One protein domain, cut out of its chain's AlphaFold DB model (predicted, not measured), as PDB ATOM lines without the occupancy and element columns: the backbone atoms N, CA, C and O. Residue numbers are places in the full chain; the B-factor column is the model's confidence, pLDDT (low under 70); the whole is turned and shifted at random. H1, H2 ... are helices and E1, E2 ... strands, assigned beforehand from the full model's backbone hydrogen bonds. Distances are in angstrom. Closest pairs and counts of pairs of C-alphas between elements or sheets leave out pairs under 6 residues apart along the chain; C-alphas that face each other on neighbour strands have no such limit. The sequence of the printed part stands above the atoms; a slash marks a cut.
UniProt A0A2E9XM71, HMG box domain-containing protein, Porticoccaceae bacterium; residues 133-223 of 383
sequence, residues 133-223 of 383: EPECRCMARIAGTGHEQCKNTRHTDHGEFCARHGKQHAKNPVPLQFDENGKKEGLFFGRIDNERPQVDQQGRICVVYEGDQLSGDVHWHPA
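This is residues 133 to 223 of the 383 residues of the protein "HMG box domain-containing protein" of Porticoccaceae bacterium (UniProt A0A2E9XM71). With little regular structure, hairpin E1 and E2 with helix H1 forms one end, hairpin E3 and E4 lies toward the other, loop 170 to 196 runs between, and residues 211 to 217 stick out. Of 91 printed residues, 23 are in named elements, a mixed class; the whole is compact, radius of gyration of the C-alphas 13.7 A, spans 41, 28 and 23 A.

Find C-alpha 137 at (131.408, 90.021, 124.040), where E1, residues 137 to 141, starts its 10.7 A. Then come E2, 149 to 153, H1, 163 to 169, E3, 197 to 199, and E4, 205 to 207, ending at (116.885, 98.373, 140.628).

In antiparallel E1 and E2 find N 138 and O 152 within hydrogen-bond range, 2.9 A; in antiparallel E3 and E4, N 198 and O 206, 2.7 A. H1, with 2 of 3 O i to N i+4 pairs in range, comes closest to E1 at C-alphas 165 and 140, 6.5 A.

Link H1 to E3 is long; pLDDT is under 70 at residues 144 to 146, 199 and 202 to 223.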
ATOM      1  N   GLU A 133     137.211  87.255 122.807       86.19
ATOM      2  CA  GLU A 133     137.864  88.386 123.473       86.19
ATOM      3  C   GLU A 133     136.837  89.320 124.138       86.19
ATOM      4  O   GLU A 133     135.714  89.432 123.635       86.19
ATOM      5  N   PRO A 134     137.174  89.971 125.271       86.06
ATOM      6  CA  PRO A 134     136.236  90.784 126.049       86.06
ATOM      7  C   PRO A 134     135.496  91.860 125.241       86.06
ATOM      8  O   PRO A 134     134.289  92.022 125.405       86.06
ATOM      9  N   GLU A 135     136.186  92.534 124.323       86.69
ATOM     10  CA  GLU A 135     135.627  93.604 123.485       86.69
ATOM     11  C   GLU A 135     134.553  93.088 122.520       86.69
ATOM     12  O   GLU A 135     133.550  93.750 122.253       86.69
ATOM     13  N   CYS A 136     134.707  91.844 122.071       90.06
ATOM     14  CA  CYS A 136     133.768  91.178 121.183       90.06
ATOM     15  C   CYS A 136     132.582  90.547 121.927       90.06
ATOM     16  O   CYS A 136     131.747  89.906 121.287       90.06
ATOM     17  N   ARG A 137     132.479  90.663 123.258       93.25
ATOM     18  CA  ARG A 137     131.408  90.021 124.040       93.25
ATOM     19  C   ARG A 137     130.143  90.863 124.096       93.25
ATOM     20  O   ARG A 137     130.162  92.088 124.151       93.25
ATOM     21  N   CYS A 138     129.010  90.179 124.115       95.19
ATOM     22  CA  CYS A 138     127.685  90.765 124.265       95.19
ATOM     23  C   CYS A 138     127.554  91.578 125.568       95.19
ATOM     24  O   CYS A 138     127.721  91.015 126.642       95.19
ATOM     25  N   MET A 139     127.155  92.853 125.501       95.25
ATOM     26  CA  MET A 139     127.040  93.786 126.647       95.25
ATOM     27  C   MET A 139     125.934  93.456 127.669       95.25
ATOM     28  O   MET A 139     125.802  94.131 128.684       95.25
ATOM     29  N   ALA A 140     125.137  92.412 127.437       93.88
ATOM     30  CA  ALA A 140     124.128  91.956 128.390       93.88
ATOM     31  C   ALA A 140     124.749  91.349 129.656       93.88
ATOM     32  O   ALA A 140     125.591  90.444 129.580       93.88
ATOM     33  N   ARG A 141     124.244  91.776 130.815       91.81
ATOM     34  CA  ARG A 141     124.571  91.209 132.123       91.81
ATOM     35  C   ARG A 141     123.826  89.882 132.313       91.81
ATOM     36  O   ARG A 141     122.618  89.806 132.086       91.81
ATOM     37  N   ILE A 142     124.527  88.815 132.705       87.31
ATOM     38  CA  ILE A 142     123.922  87.472 132.870       87.31
ATOM     39  C   ILE A 142     123.606  87.109 134.325       87.31
ATOM     40  O   ILE A 142     122.762  86.239 134.551       87.31
ATOM     41  N   ALA A 143     124.213  87.799 135.295       78.69
ATOM     42  CA  ALA A 143     123.993  87.582 136.723       78.69
ATOM     43  C   ALA A 143     123.959  88.897 137.522       78.69
ATOM     44  O   ALA A 143     124.614  89.879 137.168       78.69
ATOM     45  N   GLY A 144     123.230  88.895 138.643       62.75
ATOM     46  CA  GLY A 144     123.127  90.033 139.568       62.75
ATOM     47  C   GLY A 144     124.365  90.263 140.450       62.75
ATOM     48  O   GLY A 144     124.377  91.186 141.261       62.75
ATOM     49  N   THR A 145     125.412  89.442 140.315       63.22
ATOM     50  CA  THR A 145     126.660  89.514 141.100       63.22
ATOM     51  C   THR A 145     127.631  90.603 140.633       63.22
ATOM     52  O   THR A 145     128.568  90.912 141.357       63.22
ATOM     53  N   GLY A 146     127.376  91.251 139.488       59.50
ATOM     54  CA  GLY A 146     127.958  92.566 139.179       59.50
ATOM     55  C   GLY A 146     129.004  92.622 138.061       59.50
ATOM     56  O   GLY A 146     129.200  93.700 137.513       59.50
ATOM     57  N   HIS A 147     129.594  91.503 137.632       70.94
ATOM     58  CA  HIS A 147     130.646  91.538 136.590       70.94
ATOM     59  C   HIS A 147     130.489  90.496 135.482       70.94
ATOM     60  O   HIS A 147     131.285  90.437 134.546       70.94
ATOM     61  N   GLU A 148     129.453  89.662 135.549       85.94
ATOM     62  CA  GLU A 148     129.270  88.614 134.556       85.94
ATOM     63  C   GLU A 148     128.577  89.155 133.303       85.94
ATOM     64  O   GLU A 148     127.362  89.378 133.265       85.94
ATOM     65  N   GLN A 149     129.383  89.333 132.261       91.75
ATOM     66  CA  GLN A 149     128.946  89.625 130.905       91.75
ATOM     67  C   GLN A 149     128.634  88.326 130.145       91.75
ATOM     68  O   GLN A 149     129.278  87.287 130.330       91.75
ATOM     69  N   CYS A 150     127.653  88.372 129.243       92.69
ATOM     70  CA  CYS A 150     127.387  87.268 128.331       92.69
ATOM     71  C   CYS A 150     128.634  86.920 127.496       92.69
ATOM     72  O   CYS A 150     129.125  87.731 126.719       92.69
ATOM     73  N   LYS A 151     129.097  85.667 127.592       92.19
ATOM     74  CA  LYS A 151     130.289  85.164 126.881       92.19
ATOM     75  C   LYS A 151     130.091  84.938 125.374       92.19
ATOM     76  O   LYS A 151     131.007  84.468 124.712       92.19
ATOM     77  N   ASN A 152     128.908  85.220 124.831       92.25
ATOM     78  CA  ASN A 152     128.668  85.098 123.395       92.25
ATOM     79  C   ASN A 152     129.220  86.317 122.659       92.25
ATOM     80  O   ASN A 152     129.127  87.437 123.165       92.25
ATOM     81  N   THR A 153     129.701  86.099 121.439       92.44
ATOM     82  CA  THR A 153     130.146  87.170 120.547       92.44
ATOM     83  C   THR A 153     128.990  88.115 120.209       92.44
ATOM     84  O   THR A 153     127.841  87.676 120.058       92.44
ATOM     85  N   ARG A 154     129.289  89.411 120.103       93.06
ATOM     86  CA  ARG A 154     128.396  90.424 119.531       93.06
ATOM     87  C   ARG A 154     128.015  90.019 118.111       93.06
ATOM     88  O   ARG A 154     128.809  89.417 117.393       93.06
ATOM     89  N   HIS A 155     126.779  90.309 117.740       87.94
ATOM     90  CA  HIS A 155     126.289  90.084 116.390       87.94
ATOM     91  C   HIS A 155     126.126  91.444 115.721       87.94
ATOM     92  O   HIS A 155     125.491  92.319 116.303       87.94
ATOM     93  N   THR A 156     126.656  91.606 114.510       84.31
ATOM     94  CA  THR A 156     126.635  92.874 113.754       84.31
ATOM     95  C   THR A 156     125.230  93.470 113.672       84.31
ATOM     96  O   THR A 156     125.028  94.635 113.990       84.31
ATOM     97  N   ASP A 157     124.237  92.631 113.378       88.19
ATOM     98  CA  ASP A 157     122.832  93.037 113.204       88.19
ATOM     99  C   ASP A 157     122.128  93.449 114.509       88.19
ATOM    100  O   ASP A 157     121.002  93.943 114.499       88.19
ATOM    101  N   HIS A 158     122.757  93.197 115.656       88.25
ATOM    102  CA  HIS A 158     122.189  93.438 116.980       88.25
ATOM    103  C   HIS A 158     123.062  94.380 117.824       88.25
ATOM    104  O   HIS A 158     122.925  94.415 119.052       88.25
ATOM    105  N   GLY A 159     123.950  95.131 117.163       92.06
ATOM    106  CA  GLY A 159     124.838  96.116 117.768       92.06
ATOM    107  C   GLY A 159     125.753  95.498 118.823       92.06
ATOM    108  O   GLY A 159     126.587  94.638 118.547       92.06
ATOM    109  N   GLU A 160     125.583  95.928 120.069       94.69
ATOM    110  CA  GLU A 160     126.450  95.558 121.191       94.69
ATOM    111  C   GLU A 160     126.064  94.226 121.859       94.69
ATOM    112  O   GLU A 160     126.670  93.804 122.850       94.69
ATOM    113  N   PHE A 161     125.059  93.529 121.325       96.38
ATOM    114  CA  PHE A 161     124.528  92.296 121.896       96.38
ATOM    115  C   PHE A 161     124.725  91.096 120.968       96.38
ATOM    116  O   PHE A 161     124.864  91.211 119.754       96.38
ATOM    117  N   CYS A 162     124.699  89.890 121.537       96.00
ATOM    118  CA  CYS A 162     124.540  88.678 120.733       96.00
ATOM    119  C   CYS A 162     123.092  88.557 120.239       96.00
ATOM    120  O   CYS A 162     122.182  89.162 120.808       96.00
ATOM    121  N   ALA A 163     122.837  87.689 119.258       95.00
ATOM    122  CA  ALA A 163     121.513  87.560 118.643       95.00
ATOM    123  C   ALA A 163     120.352  87.300 119.618       95.00
ATOM    124  O   ALA A 163     119.230  87.759 119.401       95.00
ATOM    125  N   ARG A 164     120.602  86.594 120.729       94.50
ATOM    126  CA  ARG A 164     119.575  86.371 121.756       94.50
ATOM    127  C   ARG A 164     119.278  87.639 122.553       94.50
ATOM    128  O   ARG A 164     118.115  87.983 122.735       94.50
ATOM    129  N   HIS A 165     120.322  88.296 123.051       95.94
ATOM    130  CA  HIS A 165     120.177  89.454 123.927       95.94
ATOM    131  C   HIS A 165     119.802  90.720 123.154       95.94
ATOM    132  O   HIS A 165     119.082  91.537 123.703       95.94
ATOM    133  N   GLY A 166     120.171  90.842 121.877       95.81
ATOM    134  CA  GLY A 166     119.720  91.936 121.014       95.81
ATOM    135  C   GLY A 166     118.208  91.934 120.821       95.81
ATOM    136  O   GLY A 166     117.564  92.961 120.989       95.81
ATOM    137  N   LYS A 167     117.611  90.755 120.593       94.88
ATOM    138  CA  LYS A 167     116.145  90.598 120.546       94.88
ATOM    139  C   LYS A 167     115.468  90.915 121.879       94.88
ATOM    140  O   LYS A 167     114.320  91.335 121.886       94.88
ATOM    141  N   GLN A 168     116.143  90.670 123.000       94.31
ATOM    142  CA  GLN A 168     115.630  91.021 124.325       94.31
ATOM    143  C   GLN A 168     115.733  92.533 124.561       94.31
ATOM    144  O   GLN A 168     114.727  93.155 124.872       94.31
ATOM    145  N   HIS A 169     116.893  93.138 124.311       94.69
ATOM    146  CA  HIS A 169     117.096  94.584 124.400       94.69
ATOM    147  C   HIS A 169     116.104  95.359 123.523       94.69
ATOM    148  O   HIS A 169     115.531  96.342 123.970       94.69
ATOM    149  N   ALA A 170     115.854  94.881 122.299       94.50
ATOM    150  CA  ALA A 170     114.899  95.493 121.377       94.50
ATOM    151  C   ALA A 170     113.447  95.461 121.881       94.50
ATOM    152  O   ALA A 170     112.653  96.290 121.457       94.50
ATOM    153  N   LYS A 171     113.088  94.515 122.763       93.44
ATOM    154  CA  LYS A 171     111.766  94.500 123.405       93.44
ATOM    155  C   LYS A 171     111.686  95.518 124.530       93.44
ATOM    156  O   LYS A 171     110.753  96.303 124.571       93.44
ATOM    157  N   ASN A 172     112.648  95.469 125.447       90.00
ATOM    158  CA  ASN A 172     112.718  96.409 126.553       90.00
ATOM    159  C   ASN A 172     114.176  96.533 127.039       90.00
ATOM    160  O   ASN A 172     114.766  95.521 127.455       90.00
ATOM    161  N   PRO A 173     114.786  97.728 126.958       86.75
ATOM    162  CA  PRO A 173     116.155  97.949 127.413       86.75
ATOM    163  C   PRO A 173     116.251  98.126 128.936       86.75
ATOM    164  O   PRO A 173     117.341  97.979 129.493       86.75
ATOM    165  N   VAL A 174     115.136  98.426 129.611       86.00
ATOM    166  CA  VAL A 174     115.103  98.697 131.050       86.00
ATOM    167  C   VAL A 174     115.201  97.374 131.829       86.00
ATOM    168  O   VAL A 174     114.483  96.418 131.516       86.00
ATOM    169  N   PRO A 175     116.094  97.269 132.831       85.38
ATOM    170  CA  PRO A 175     116.230  96.065 133.645       85.38
ATOM    171  C   PRO A 175     114.974  95.773 134.479       85.38
ATOM    172  O   PRO A 175     114.196  96.666 134.798       85.38
ATOM    173  N   LEU A 176     114.806  94.502 134.869       81.25
ATOM    174  CA  LEU A 176     113.719  94.008 135.733       81.25
ATOM    175  C   LEU A 176     112.282  94.332 135.280       81.25
ATOM    176  O   LEU A 176     111.375  94.342 136.106       81.25
ATOM    177  N   GLN A 177     112.046  94.526 133.985       80.94
ATOM    178  CA  GLN A 177     110.692  94.712 133.464       80.94
ATOM    179  C   GLN A 177     109.954  93.376 133.311       80.94
ATOM    180  O   GLN A 177     110.541  92.336 132.973       80.94
ATOM    181  N   PHE A 178     108.648  93.403 133.565       79.44
ATOM    182  CA  PHE A 178     107.758  92.255 133.437       79.44
ATOM    183  C   PHE A 178     106.519  92.642 132.638       79.44
ATOM    184  O   PHE A 178     106.022  93.756 132.767       79.44
ATOM    185  N   ASP A 179     106.022  91.702 131.838       81.94
ATOM    186  CA  ASP A 179     104.741  91.857 131.160       81.94
ATOM    187  C   ASP A 179     103.571  91.775 132.159       81.94
ATOM    188  O   ASP A 179     103.731  91.356 133.311       81.94
ATOM    189  N   GLU A 180     102.363  92.101 131.696       81.88
ATOM    190  CA  GLU A 180     101.114  91.992 132.472       81.88
ATOM    191  C   GLU A 180     100.871  90.578 133.043       81.88
ATOM    192  O   GLU A 180     100.116  90.396 133.994       81.88
ATOM    193  N   ASN A 181     101.540  89.556 132.493       74.31
ATOM    194  CA  ASN A 181     101.447  88.162 132.930       74.31
ATOM    195  C   ASN A 181     102.549  87.763 133.934       74.31
ATOM    196  O   ASN A 181     102.672  86.580 134.276       74.31
ATOM    197  N   GLY A 182     103.399  88.699 134.365       74.44
ATOM    198  CA  GLY A 182     104.527  88.451 135.262       74.44
ATOM    199  C   GLY A 182     105.692  87.675 134.627       74.44
ATOM    200  O   GLY A 182     106.534  87.107 135.334       74.44
ATOM    201  N   LYS A 183     105.775  87.594 133.294       82.62
ATOM    202  CA  LYS A 183     106.940  87.066 132.573       82.62
ATOM    203  C   LYS A 183     107.948  88.183 132.344       82.62
ATOM    204  O   LYS A 183     107.605  89.320 132.078       82.62
ATOM    205  N   LYS A 184     109.227  87.818 132.414       84.75
ATOM    206  CA  LYS A 184     110.342  88.744 132.196       84.75
ATOM    207  C   LYS A 184     110.291  89.285 130.774       84.75
ATOM    208  O   LYS A 184     110.349  88.493 129.826       84.75
ATOM    209  N   GLU A 185     110.264  90.599 130.649       87.88
ATOM    210  CA  GLU A 185     110.366  91.284 129.376       87.88
ATOM    211  C   GLU A 185     111.768  91.879 129.212       87.88
ATOM    212  O   GLU A 185     112.397  92.337 130.161       87.88
ATOM    213  N   GLY A 186     112.299  91.784 127.997       90.62
ATOM    214  CA  GLY A 186     113.605  92.324 127.645       90.62
ATOM    215  C   GLY A 186     114.813  91.782 128.423       90.62
ATOM    216  O   GLY A 186     114.940  90.571 128.658       90.62
ATOM    217  N   LEU A 187     115.774  92.666 128.709       91.31
ATOM    218  CA  LEU A 187     117.028  92.333 129.393       91.31
ATOM    219  C   LEU A 187     116.850  92.328 130.911       91.31
ATOM    220  O   LEU A 187     116.948  93.356 131.567       91.31
ATOM    221  N   PHE A 188     116.698  91.141 131.497       87.38
ATOM    222  CA  PHE A 188     116.384  91.013 132.924       87.38
ATOM    223  C   PHE A 188     117.361  91.734 133.873       87.38
ATOM    224  O   PHE A 188     116.918  92.349 134.834       87.38
ATOM    225  N   PHE A 189     118.670  91.672 133.611       87.50
ATOM    226  CA  PHE A 189     119.700  92.337 134.425       87.50
ATOM    227  C   PHE A 189     120.298  93.581 133.750       87.50
ATOM    228  O   PHE A 189     121.313  94.094 134.215       87.50
ATOM    229  N   GLY A 190     119.700  94.036 132.647       91.38
ATOM    230  CA  GLY A 190     120.193  95.176 131.883       91.38
ATOM    231  C   GLY A 190     121.550  94.938 131.216       91.38
ATOM    232  O   GLY A 190     121.981  93.803 130.959       91.38
ATOM    233  N   ARG A 191     122.207  96.050 130.894       92.81
ATOM    234  CA  ARG A 191     123.553  96.087 130.324       92.81
ATOM    235  C   ARG A 191     124.625  96.069 131.424       92.81
ATOM    236  O   ARG A 191     124.328  96.251 132.605       92.81
ATOM    237  N   ILE A 192     125.871  95.792 131.047       91.25
ATOM    238  CA  ILE A 192     127.012  95.751 131.976       91.25
ATOM    239  C   ILE A 192     127.465  97.150 132.432       91.25
ATOM    240  O   ILE A 192     128.021  97.275 133.517       91.25
ATOM    241  N   ASP A 193     127.194  98.169 131.619       90.00
ATOM    242  CA  ASP A 193     127.466  99.593 131.844       90.00
ATOM    243  C   ASP A 193     126.320 100.327 132.563       90.00
ATOM    244  O   ASP A 193     126.554 101.370 133.159       90.00
ATOM    245  N   ASN A 194     125.107  99.764 132.568       86.19
ATOM    246  CA  ASN A 194     123.988 100.304 133.341       86.19
ATOM    247  C   ASN A 194     124.107  99.972 134.837       86.19
ATOM    248  O   ASN A 194     124.731  98.974 135.233       86.19
ATOM    249  N   GLU A 195     123.401 100.770 135.641       77.00
ATOM    250  CA  GLU A 195     123.265 100.603 137.085       77.00
ATOM    251  C   GLU A 195     122.808  99.200 137.483       77.00
ATOM    252  O   GLU A 195     122.081  98.485 136.780       77.00
ATOM    253  N   ARG A 196     123.291  98.781 138.650       76.06
ATOM    254  CA  ARG A 196     123.183  97.404 139.103       76.06
ATOM    255  C   ARG A 196     121.844  97.166 139.808       76.06
ATOM    256  O   ARG A 196     121.548  97.839 140.791       76.06
ATOM    257  N   PRO A 197     121.116  96.099 139.438       75.69
ATOM    258  CA  PRO A 197     120.042  95.586 140.274       75.69
ATOM    259  C   PRO A 197     120.597  95.122 141.632       75.69
ATOM    260  O   PRO A 197     121.449  94.228 141.683       75.69
ATOM    261  N   GLN A 198     120.139  95.727 142.723       73.94
ATOM    262  CA  GLN A 198     120.481  95.331 144.084       73.94
ATOM    263  C   GLN A 198     119.718  94.068 144.489       73.94
ATOM    264  O   GLN A 198     118.611  93.811 144.021       73.94
ATOM    265  N   VAL A 199     120.334  93.258 145.353       67.75
ATOM    266  CA  VAL A 199     119.746  92.027 145.898       67.75
ATOM    267  C   VAL A 199     119.657  92.184 147.411       67.75
ATOM    268  O   VAL A 199     120.666  92.512 148.031       67.75
ATOM    269  N   ASP A 200     118.491  91.953 148.012       73.62
ATOM    270  CA  ASP A 200     118.372  91.953 149.475       73.62
ATOM    271  C   ASP A 200     118.868  90.645 150.111       73.62
ATOM    272  O   ASP A 200     119.179  89.653 149.446       73.62
ATOM    273  N   GLN A 201     118.880  90.630 151.447       72.50
ATOM    274  CA  GLN A 201     119.199  89.454 152.263       72.50
ATOM    275  C   GLN A 201     118.255  88.262 152.008       72.50
ATOM    276  O   GLN A 201     118.607  87.124 152.307       72.50
ATOM    277  N   GLN A 202     117.065  88.504 151.448       67.56
ATOM    278  CA  GLN A 202     116.058  87.487 151.134       67.56
ATOM    279  C   GLN A 202     116.158  86.986 149.680       67.56
ATOM    280  O   GLN A 202     115.387  86.118 149.263       67.56
ATOM    281  N   GLY A 203     117.103  87.504 148.889       63.59
ATOM    282  CA  GLY A 203     117.270  87.126 147.491       63.59
ATOM    283  C   GLY A 203     116.249  87.732 146.528       63.59
ATOM    284  O   GLY A 203     116.041  87.214 145.422       63.59
ATOM    285  N   ARG A 204     115.565  88.794 146.939       69.56
ATOM    286  CA  ARG A 204     114.735  89.619 146.071       69.56
ATOM    287  C   ARG A 204     115.617  90.656 145.391       69.56
ATOM    288  O   ARG A 204     116.616  91.085 145.954       69.56
ATOM    289  N   ILE A 205     115.274  91.015 144.161       67.44
ATOM    290  CA  ILE A 205     116.065  91.944 143.350       67.44
ATOM    291  C   ILE A 205     115.228  93.189 143.072       67.44
ATOM    292  O   ILE A 205     114.066  93.054 142.684       67.44
ATOM    293  N   CYS A 206     115.823  94.365 143.253       69.69
ATOM    294  CA  CYS A 206     115.289  95.669 142.863       69.69
ATOM    295  C   CYS A 206     116.342  96.432 142.041       69.69
ATOM    296  O   CYS A 206     117.524  96.103 142.094       69.69
ATOM    297  N   VAL A 207     115.943  97.419 141.241       62.72
ATOM    298  CA  VAL A 207     116.885  98.373 140.628       62.72
ATOM    299  C   VAL A 207     116.836  99.628 141.488       62.72
ATOM    300  O   VAL A 207     115.746 100.123 141.753       62.72
ATOM    301  N   VAL A 208     117.992 100.086 141.963       58.59
ATOM    302  CA  VAL A 208     118.125 101.361 142.679       58.59
ATOM    303  C   VAL A 208     118.889 102.286 141.749       58.59
ATOM    304  O   VAL A 208     120.013 101.941 141.378       58.59
ATOM    305  N   TYR A 209     118.264 103.394 141.355       57.84
ATOM    306  CA  TYR A 209     118.904 104.403 140.521       57.84
ATOM    307  C   TYR A 209     119.782 105.324 141.382       57.84
ATOM    308  O   TYR A 209     119.431 105.607 142.531       57.84
ATOM    309  N   GLU A 210     120.944 105.764 140.886       46.38
ATOM    310  CA  GLU A 210     121.812 106.690 141.623       46.38
ATOM    311  C   GLU A 210     121.069 108.009 141.887       46.38
ATOM    312  O   GLU A 210     120.713 108.742 140.968       46.38
ATOM    313  N   GLY A 211     120.828 108.311 143.167       53.50
ATOM    314  CA  GLY A 211     120.085 109.497 143.613       53.50
ATOM    315  C   GLY A 211     118.755 109.179 144.299       53.50
ATOM    316  O   GLY A 211     118.309 109.974 145.128       53.50
ATOM    317  N   ASP A 212     118.183 107.995 144.064       52.53
ATOM    318  CA  ASP A 212     117.028 107.512 144.818       52.53
ATOM    319  C   ASP A 212     117.507 106.947 146.161       52.53
ATOM    320  O   ASP A 212     118.026 105.831 146.265       52.53
ATOM    321  N   GLN A 213     117.334 107.719 147.236       52.59
ATOM    322  CA  GLN A 213     117.329 107.125 148.571       52.59
ATOM    323  C   GLN A 213     116.210 106.070 148.609       52.59
ATOM    324  O   GLN A 213     115.141 106.281 148.044       52.59
ATOM    325  N   LEU A 214     116.442 104.933 149.279       53.91
ATOM    326  CA  LEU A 214     115.517 103.787 149.421       53.91
ATOM    327  C   LEU A 214     114.172 104.120 150.129       53.91
ATOM    328  O   LEU A 214     113.532 103.234 150.686       53.91
ATOM    329  N   SER A 215     113.758 105.388 150.166       46.22
ATOM    330  CA  SER A 215     112.573 105.916 150.841       46.22
ATOM    331  C   SER A 215     111.284 105.855 150.007       46.22
ATOM    332  O   SER A 215     110.232 106.227 150.522       46.22
ATOM    333  N   GLY A 216     111.335 105.377 148.757       51.75
ATOM    334  CA  GLY A 216     110.154 105.082 147.929       51.75
ATOM    335  C   GLY A 216     109.742 103.602 147.954       51.75
ATOM    336  O   GLY A 216     110.514 102.750 148.388       51.75
ATOM    337  N   ASP A 217     108.539 103.283 147.464       47.94
ATOM    338  CA  ASP A 217     107.984 101.920 147.357       47.94
ATOM    339  C   ASP A 217     108.830 101.001 146.448       47.94
ATOM    340  O   ASP A 217     108.528 100.760 145.273       47.94
ATOM    341  N   VAL A 218     109.921 100.456 146.992       56.75
ATOM    342  CA  VAL A 218     110.819  99.533 146.289       56.75
ATOM    343  C   VAL A 218     110.075  98.234 145.971       56.75
ATOM    344  O   VAL A 218     109.760  97.432 146.852       56.75
ATOM    345  N   HIS A 219     109.826  97.988 144.684       55.69
ATOM    346  CA  HIS A 219     109.217  96.747 144.210       55.69
ATOM    347  C   HIS A 219     110.249  95.609 144.217       55.69
ATOM    348  O   HIS A 219     111.053  95.437 143.299       55.69
ATOM    349  N   TRP A 220     110.235  94.817 145.287       62.31
ATOM    350  CA  TRP A 220     111.119  93.667 145.475       62.31
ATOM    351  C   TRP A 220     110.614  92.431 144.721       62.31
ATOM    352  O   TRP A 220     109.611  91.828 145.105       62.31
ATOM    353  N   HIS A 221     111.341  91.975 143.695       60.22
ATOM    354  CA  HIS A 221     110.951  90.778 142.944       60.22
ATOM    355  C   HIS A 221     111.657  89.501 143.425       60.22
ATOM    356  O   HIS A 221     112.881  89.499 143.564       60.22
ATOM    357  N   PRO A 222     110.946  88.363 143.572       57.75
ATOM    358  CA  PRO A 222     111.529  87.078 143.958       57.75
ATOM    359  C   PRO A 222     112.329  86.465 142.795       57.75
ATOM    360  O   PRO A 222     111.869  85.568 142.085       57.75
ATOM    361  N   ALA A 223     113.535  86.970 142.541       51.81
ATOM    362  CA  ALA A 223     114.333  86.526 141.403       51.81
ATOM    363  C   ALA A 223     115.132  85.247 141.686       51.81
ATOM    364  O   ALA A 223     115.460  84.523 140.737       51.81
TER     365      ALA A 223